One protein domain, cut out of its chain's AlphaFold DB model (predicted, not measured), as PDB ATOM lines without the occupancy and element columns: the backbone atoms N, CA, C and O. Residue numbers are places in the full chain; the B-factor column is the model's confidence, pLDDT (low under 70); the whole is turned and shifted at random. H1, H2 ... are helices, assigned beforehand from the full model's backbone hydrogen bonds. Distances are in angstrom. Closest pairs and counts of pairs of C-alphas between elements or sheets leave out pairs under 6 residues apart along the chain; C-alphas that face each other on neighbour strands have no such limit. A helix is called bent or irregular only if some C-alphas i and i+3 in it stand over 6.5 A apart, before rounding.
ATOM      1  N   TRP A 214     132.018 180.739  81.198       69.31
ATOM      2  CA  TRP A 214     133.268 180.538  81.932       69.31
ATOM      3  C   TRP A 214     133.392 181.470  83.137       69.31
ATOM      4  O   TRP A 214     134.053 181.124  84.108       69.31
ATOM      5  N   LYS A 215     132.696 182.613  83.121       70.12
ATOM      6  CA  LYS A 215     132.600 183.545  84.258       70.12
ATOM      7  C   LYS A 215     131.830 182.970  85.457       70.12
ATOM      8  O   LYS A 215     131.880 183.547  86.533       70.12
ATOM      9  N   ASP A 216     131.099 181.869  85.271       79.88
ATOM     10  CA  ASP A 216     130.287 181.211  86.297       79.88
ATOM     11  C   ASP A 216     130.971 179.910  86.738       79.88
ATOM     12  O   ASP A 216     131.002 178.927  85.990       79.88
ATOM     13  N   ASP A 217     131.523 179.906  87.954       74.50
ATOM     14  CA  ASP A 217     132.315 178.793  88.492       74.50
ATOM     15  C   ASP A 217     131.540 177.467  88.485       74.50
ATOM     16  O   ASP A 217     132.078 176.432  88.103       74.50
ATOM     17  N   ARG A 218     130.227 177.498  88.756       80.06
ATOM     18  CA  ARG A 218     129.392 176.283  88.762       80.06
ATOM     19  C   ARG A 218     129.225 175.685  87.372       80.06
ATOM     20  O   ARG A 218     129.196 174.465  87.209       80.06
ATOM     21  N   LYS A 219     129.079 176.530  86.347       80.06
ATOM     22  CA  LYS A 219     128.982 176.069  84.951       80.06
ATOM     23  C   LYS A 219     130.330 175.586  84.438       80.06
ATOM     24  O   LYS A 219     130.363 174.657  83.632       80.06
ATOM     25  N   ARG A 220     131.416 176.196  84.915       72.56
ATOM     26  CA  ARG A 220     132.786 175.782  84.616       72.56
ATOM     27  C   ARG A 220     133.068 174.388  85.167       72.56
ATOM     28  O   ARG A 220     133.433 173.514  84.388       72.56
ATOM     29  N   GLU A 221     132.800 174.150  86.449       77.75
ATOM     30  CA  GLU A 221     132.945 172.835  87.088       77.75
ATOM     31  C   GLU A 221     132.112 171.765  86.371       77.75
ATOM     32  O   GLU A 221     132.639 170.732  85.961       77.75
ATOM     33  N   ALA A 222     130.828 172.046  86.113       83.06
ATOM     34  CA  ALA A 222     129.953 171.114  85.403       83.06
ATOM     35  C   ALA A 222     130.476 170.769  83.997       83.06
ATOM     36  O   ALA A 222     130.411 169.611  83.571       83.06
ATOM     37  N   PHE A 223     131.012 171.759  83.279       81.25
ATOM     38  CA  PHE A 223     131.625 171.556  81.973       81.25
ATOM     39  C   PHE A 223     132.906 170.719  82.062       81.25
ATOM     40  O   PHE A 223     133.059 169.783  81.280       81.25
ATOM     41  N   VAL A 224     133.798 171.009  83.015       78.88
ATOM     42  CA  VAL A 224     135.048 170.258  83.214       78.88
ATOM     43  C   VAL A 224     134.743 168.799  83.550       78.88
ATOM     44  O   VAL A 224     135.281 167.903  82.899       78.88
ATOM     45  N   SER A 225     133.797 168.533  84.456       82.31
ATOM     46  CA  SER A 225     133.371 167.162  84.765       82.31
ATOM     47  C   SER A 225     132.767 166.442  83.554       82.31
ATOM     48  O   SER A 225     132.954 165.236  83.382       82.31
ATOM     49  N   GLN A 226     132.015 167.148  82.701       84.56
ATOM     50  CA  GLN A 226     131.451 166.562  81.482       84.56
ATOM     51  C   GLN A 226     132.540 166.252  80.448       84.56
ATOM     52  O   GLN A 226     132.519 165.182  79.834       84.56
ATOM     53  N   LEU A 227     133.500 167.162  80.284       83.38
ATOM     54  CA  LEU A 227     134.626 167.012  79.374       83.38
ATOM     55  C   LEU A 227     135.527 165.853  79.790       83.38
ATOM     56  O   LEU A 227     135.891 165.030  78.956       83.38
ATOM     57  N   GLN A 228     135.826 165.745  81.083       82.00
ATOM     58  CA  GLN A 228     136.598 164.644  81.638       82.00
ATOM     59  C   GLN A 228     135.927 163.297  81.351       82.00
ATOM     60  O   GLN A 228     136.567 162.399  80.815       82.00
ATOM     61  N   LYS A 229     134.619 163.170  81.618       86.38
ATOM     62  CA  LYS A 229     133.856 161.949  81.302       86.38
ATOM     63  C   LYS A 229     133.920 161.597  79.817       86.38
ATOM     64  O   LYS A 229     134.054 160.425  79.473       86.38
ATOM     65  N   TYR A 230     133.826 162.599  78.944       87.12
ATOM     66  CA  TYR A 230     133.942 162.403  77.503       87.12
ATOM     67  C   TYR A 230     135.347 161.932  77.101       87.12
ATOM     68  O   TYR A 230     135.466 160.956  76.364       87.12
ATOM     69  N   LEU A 231     136.409 162.560  77.613       85.56
ATOM     70  CA  LEU A 231     137.793 162.178  77.318       85.56
ATOM     71  C   LEU A 231     138.124 160.775  77.842       85.56
ATOM     72  O   LEU A 231     138.644 159.953  77.090       85.56
ATOM     73  N   SER A 232     137.739 160.450  79.076       86.00
ATOM     74  CA  SER A 232     137.904 159.097  79.620       86.00
ATOM     75  C   SER A 232     137.134 158.052  78.805       86.00
ATOM     76  O   SER A 232     137.656 156.972  78.539       86.00
ATOM     77  N   GLY A 233     135.926 158.380  78.328       85.38
ATOM     78  CA  GLY A 233     135.152 157.516  77.430       85.38
ATOM     79  C   GLY A 233     135.807 157.280  76.061       85.38
ATOM     80  O   GLY A 233     135.543 156.259  75.432       85.38
ATOM     81  N   ASN A 234     136.687 158.185  75.624       84.44
ATOM     82  CA  ASN A 234     137.472 158.071  74.391       84.44
ATOM     83  C   ASN A 234     138.863 157.438  74.607       84.44
ATOM     84  O   ASN A 234     139.658 157.383  73.672       84.44
ATOM     85  N   GLY A 235     139.158 156.937  75.814       83.88
ATOM     86  CA  GLY A 235     140.387 156.198  76.113       83.88
ATOM     87  C   GLY A 235     141.554 157.038  76.637       83.88
ATOM     88  O   GLY A 235     142.655 156.506  76.745       83.88
ATOM     89  N   PHE A 236     141.334 158.310  76.986       81.62
ATOM     90  CA  PHE A 236     142.363 159.139  77.624       81.62
ATOM     91  C   PHE A 236     142.524 158.780  79.105       81.62
ATOM     92  O   PHE A 236     141.541 158.654  79.843       81.62
ATOM     93  N   THR A 237     143.772 158.661  79.553       81.00
ATOM     94  CA  THR A 237     144.107 158.421  80.962       81.00
ATOM     95  C   THR A 237     144.028 159.708  81.793       81.00
ATOM     96  O   THR A 237     144.204 160.800  81.249       81.00
ATOM     97  N   PRO A 238     143.818 159.628  83.124       70.56
ATOM     98  CA  PRO A 238     143.795 160.809  83.995       70.56
ATOM     99  C   PRO A 238     145.058 161.675  83.883       70.56
ATOM    100  O   PRO A 238     144.952 162.891  83.780       70.56
ATOM    101  N   ASN A 239     146.238 161.051  83.780       71.06
ATOM    102  CA  ASN A 239     147.502 161.766  83.584       71.06
ATOM    103  C   ASN A 239     147.571 162.472  82.222       71.06
ATOM    104  O   ASN A 239     148.159 163.544  82.106       71.06
ATOM    105  N   GLU A 240     147.011 161.884  81.163       68.50
ATOM    106  CA  GLU A 240     146.935 162.554  79.862       68.50
ATOM    107  C   GLU A 240     145.960 163.724  79.920       68.50
ATOM    108  O   GLU A 240     146.266 164.774  79.376       68.50
ATOM    109  N   ILE A 241     144.841 163.593  80.634       68.75
ATOM    110  CA  ILE A 241     143.870 164.677  80.832       68.75
ATOM    111  C   ILE A 241     144.490 165.833  81.639       68.75
ATOM    112  O   ILE A 241     144.311 166.989  81.264       68.75
ATOM    113  N   GLU A 242     145.280 165.533  82.676       61.88
ATOM    114  CA  GLU A 242     146.050 166.522  83.452       61.88
ATOM    115  C   GLU A 242     147.085 167.268  82.597       61.88
ATOM    116  O   GLU A 242     147.265 168.476  82.753       61.88
ATOM    117  N   ASN A 243     147.728 166.573  81.652       61.34
ATOM    118  CA  ASN A 243     148.696 167.163  80.722       61.34
ATOM    119  C   ASN A 243     148.043 167.830  79.490       61.34
ATOM    120  O   ASN A 243     148.669 168.661  78.836       61.34
ATOM    121  N   VAL A 244     146.777 167.514  79.187       58.12
ATOM    122  CA  VAL A 244     145.938 168.112  78.123       58.12
ATOM    123  C   VAL A 244     145.345 169.469  78.559       58.12
ATOM    124  O   VAL A 244     144.464 170.027  77.907       58.12
ATOM    125  N   ALA A 245     145.898 170.078  79.610       55.81
ATOM    126  CA  ALA A 245     145.540 171.396  80.139       55.81
ATOM    127  C   ALA A 245     145.888 172.593  79.221       55.81
ATOM    128  O   ALA A 245     145.844 173.744  79.648       55.81
ATOM    129  N   ASP A 246     146.208 172.359  77.946       66.81
ATOM    130  CA  ASP A 246     146.267 173.424  76.947       66.81
ATOM    131  C   ASP A 246     144.832 173.834  76.581       66.81
ATOM    132  O   ASP A 246     144.041 173.023  76.084       66.81
ATOM    133  N   ALA A 247     144.482 175.106  76.785       66.44
ATOM    134  CA  ALA A 247     143.171 175.652  76.435       66.44
ATOM    135  C   ALA A 247     142.771 175.356  74.970       66.44
ATOM    136  O   ALA A 247     141.582 175.223  74.663       66.44
ATOM    137  N   ARG A 248     143.742 175.156  74.061       69.12
ATOM    138  CA  ARG A 248     143.486 174.690  72.685       69.12
ATOM    139  C   ARG A 248     142.881 173.291  72.651       69.12
ATOM    140  O   ARG A 248     141.915 173.065  71.924       69.12
ATOM    141  N   ALA A 249     143.438 172.359  73.415       75.44
ATOM    142  CA  ALA A 249     142.966 170.983  73.448       75.44
ATOM    143  C   ALA A 249     141.590 170.889  74.121       75.44
ATOM    144  O   ALA A 249     140.718 170.189  73.608       75.44
ATOM    145  N   VAL A 250     141.339 171.691  75.162       77.12
ATOM    146  CA  VAL A 250     140.007 171.844  75.778       77.12
ATOM    147  C   VAL A 250     138.973 172.347  74.763       77.12
ATOM    148  O   VAL A 250     137.884 171.779  74.653       77.12
ATOM    149  N   LEU A 251     139.305 173.371  73.963       77.19
ATOM    150  CA  LEU A 251     138.422 173.882  72.905       77.19
ATOM    151  C   LEU A 251     138.126 172.831  71.827       77.19
ATOM    152  O   LEU A 251     136.987 172.725  71.365       77.19
ATOM    153  N   VAL A 252     139.131 172.056  71.414       81.69
ATOM    154  CA  VAL A 252     138.960 170.981  70.424       81.69
ATOM    155  C   VAL A 252     138.105 169.852  70.994       81.69
ATOM    156  O   VAL A 252     137.142 169.442  70.349       81.69
ATOM    157  N   ALA A 253     138.390 169.406  72.216       83.69
ATOM    158  CA  ALA A 253     137.632 168.361  72.889       83.69
ATOM    159  C   ALA A 253     136.169 168.779  73.116       83.69
ATOM    160  O   ALA A 253     135.257 167.989  72.877       83.69
ATOM    161  N   ARG A 254     135.914 170.052  73.450       83.50
ATOM    162  CA  ARG A 254     134.556 170.616  73.486       83.50
ATOM    163  C   ARG A 254     133.857 170.509  72.136       83.50
ATOM    164  O   ARG A 254     132.699 170.102  72.083       83.50
ATOM    165  N   LYS A 255     134.526 170.908  71.050       85.44
ATOM    166  CA  LYS A 255     133.956 170.850  69.695       85.44
ATOM    167  C   LYS A 255     133.641 169.413  69.288       85.44
ATOM    168  O   LYS A 255     132.557 169.179  68.761       85.44
ATOM    169  N   ALA A 256     134.534 168.472  69.586       88.94
ATOM    170  CA  ALA A 256     134.316 167.046  69.353       88.94
ATOM    171  C   ALA A 256     133.109 166.524  70.148       88.94
ATOM    172  O   ALA A 256     132.187 165.955  69.571       88.94
ATOM    173  N   MET A 257     133.035 166.841  71.443       88.62
ATOM    174  CA  MET A 257     131.909 166.456  72.294       88.62
ATOM    175  C   MET A 257     130.571 167.012  71.783       88.62
ATOM    176  O   MET A 257     129.579 166.286  71.729       88.62
ATOM    177  N   LEU A 258     130.520 168.293  71.402       87.44
ATOM    178  CA  LEU A 258     129.307 168.916  70.856       87.44
ATOM    179  C   LEU A 258     128.906 168.303  69.511       87.44
ATOM    180  O   LEU A 258     127.718 168.114  69.252       87.44
ATOM    181  N   TYR A 259     129.886 167.976  68.669       91.44
ATOM    182  CA  TYR A 259     129.646 167.298  67.402       91.44
ATOM    183  C   TYR A 259     129.040 165.908  67.620       91.44
ATOM    184  O   TYR A 259     128.007 165.594  67.031       91.44
ATOM    185  N   ASP A 260     129.604 165.110  68.526       89.62
ATOM    186  CA  ASP A 260     129.086 163.775  68.835       89.62
ATOM    187  C   ASP A 260     127.679 163.830  69.434       89.62
ATOM    188  O   ASP A 260     126.816 163.023  69.082       89.62
ATOM    189  N   GLN A 261     127.403 164.817  70.291       89.06
ATOM    190  CA  GLN A 261     126.059 165.059  70.823       89.06
ATOM    191  C   GLN A 261     125.059 165.394  69.714       89.06
ATOM    192  O   GLN A 261     123.956 164.841  69.698       89.06
ATOM    193  N   LEU A 262     125.447 166.252  68.767       91.88
ATOM    194  CA  LEU A 262     124.621 166.604  67.615       91.88
ATOM    195  C   LEU A 262     124.365 165.375  66.741       91.88
ATOM    196  O   LEU A 262     123.217 165.098  66.396       91.88
ATOM    197  N   MET A 263     125.399 164.593  66.432       90.88
ATOM    198  CA  MET A 263     125.269 163.376  65.627       90.88
ATOM    199  C   MET A 263     124.380 162.333  66.311       90.88
ATOM    200  O   MET A 263     123.500 161.754  65.670       90.88
ATOM    201  N   ALA A 264     124.529 162.141  67.623       89.12
ATOM    202  CA  ALA A 264     123.661 161.267  68.404       89.12
ATOM    203  C   ALA A 264     122.208 161.772  68.430       89.12
ATOM    204  O   ALA A 264     121.271 160.979  68.308       89.12
ATOM    205  N   GLN A 265     121.992 163.085  68.550       87.62
ATOM    206  CA  GLN A 265     120.662 163.689  68.483       87.62
ATOM    207  C   GLN A 265     120.036 163.507  67.095       87.62
ATOM    208  O   GLN A 265     118.872 163.117  66.997       87.62
ATOM    209  N   GLN A 266     120.806 163.709  66.028       85.69
ATOM    210  CA  GLN A 266     120.355 163.511  64.655       85.69
ATOM    211  C   GLN A 266     119.994 162.046  64.393       85.69
ATOM    212  O   GLN A 266     118.950 161.772  63.802       85.69
ATOM    213  N   ALA A 267     120.798 161.099  64.885       85.25
ATOM    214  CA  ALA A 267     120.503 159.671  64.806       85.25
ATOM    215  C   ALA A 267     119.219 159.310  65.570       85.25
ATOM    216  O   ALA A 267     118.392 158.555  65.061       85.25
ATOM    217  N   ARG A 268     118.994 159.898  66.755       86.44
ATOM    218  CA  ARG A 268     117.740 159.735  67.511       86.44
ATOM    219  C   ARG A 268     116.536 160.297  66.757       86.44
ATOM    220  O   ARG A 268     115.508 159.633  66.693       86.44
ATOM    221  N   ILE A 269     116.656 161.482  66.159       82.25
ATOM    222  CA  ILE A 269     115.589 162.096  65.352       82.25
ATOM    223  C   ILE A 269     115.305 161.250  64.102       82.25
ATOM    224  O   ILE A 269     114.145 161.036  63.755       82.25
ATOM    225  N   ALA A 270     116.342 160.732  63.443       78.31
ATOM    226  CA  ALA A 270     116.208 159.846  62.291       78.31
ATOM    227  C   ALA A 270     115.550 158.508  62.664       78.31
ATOM    228  O   ALA A 270     114.662 158.056  61.950       78.31
ATOM    229  N   ALA A 271     115.911 157.915  63.805       78.62
ATOM    230  CA  ALA A 271     115.274 156.704  64.322       78.62
ATOM    231  C   ALA A 271     113.818 156.945  64.773       78.62
ATOM    232  O   ALA A 271     112.979 156.052  64.669       78.62
ATOM    233  N   ALA A 272     113.501 158.155  65.244       78.19
ATOM    234  CA  ALA A 272     112.147 158.559  65.625       78.19
ATOM    235  C   ALA A 272     111.264 158.953  64.424       78.19
ATOM    236  O   ALA A 272     110.034 158.987  64.548       78.19
TER     237      ALA A 272
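This is residues 214 to 272 of the 321 residues of an uncharacterized protein of Rhodospirillaceae bacterium (UniProt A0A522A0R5). Two helices, H1 and the much longer H3, cross at nearly a right angle as a lopsided X, and the short helix H2 sits in the turn of chain that joins them. The crossing lies in the later half of H1 and the first half of H3; residues 258 to 272 of H3 stick out as a long free arm, and residues 215 to 222, of which 217 to 222 belong to H1, stick out as a shorter one. The printed part has 59 residues with three named helices, in the order H1, H2, H3, and no named strand; the class is all helix. The whole is loose, with a radius of gyration of the C-alphas of 13.2 A, and the C-alphas span 39 by 28 by 17 A along their three main axes.

The printed part begins at Trp 214. H1 covers residues 217 to 233, from C-alpha 217 at (132.315, 178.793, 88.492) to C-alpha 233 at (135.152, 157.516, 77.430), 24.1 A from first to last C-alpha. H2 covers residues 238 to 243 and is 8.7 A long. H3 covers residues 247 to 272, 37.0 A from first to last C-alpha, and ends with C-alpha 272 at (112.147, 158.559, 65.625). No helix is bent or irregular.

H1 touches both other helices. H1 and H3 stand about perpendicular, at 74 degrees. They touch through residues 227 to 231 of H1 and residues 253 to 257 of H3 alone, and their closest C-alphas, those of Leu 227 and Arg 254, are 6.9 A apart. H1 and H2 only just touch, with 3 pairs of C-alphas within 8 A, and H1 does so with residues 228 to 232 alone; the closest C-alphas are those of Gln 228 and Ile 241, at 7.3 A. H1 and H2 run opposite ways at a steep tilt of 64 degrees. H2 and H3 follow each other in the chain but are apart. In H1, H2 and H3 every O i to N i+4 pair is within hydrogen-bond range.

The two C-alphas farthest apart are those of Asn 243 and Ala 272, at 40.5 A. Without the stretches that stand free, the body has 36 residues, spans 23 by 17 by 15 A and has a radius of gyration of 8.8 A. The printed part has no cut. The links from H1 to H2, with 4 residues, and from H2 to H3, with 3 residues, are tight. The mean pLDDT of the printed part is 79.5; it is under 70 at residue 214 and at residues 240 to 248.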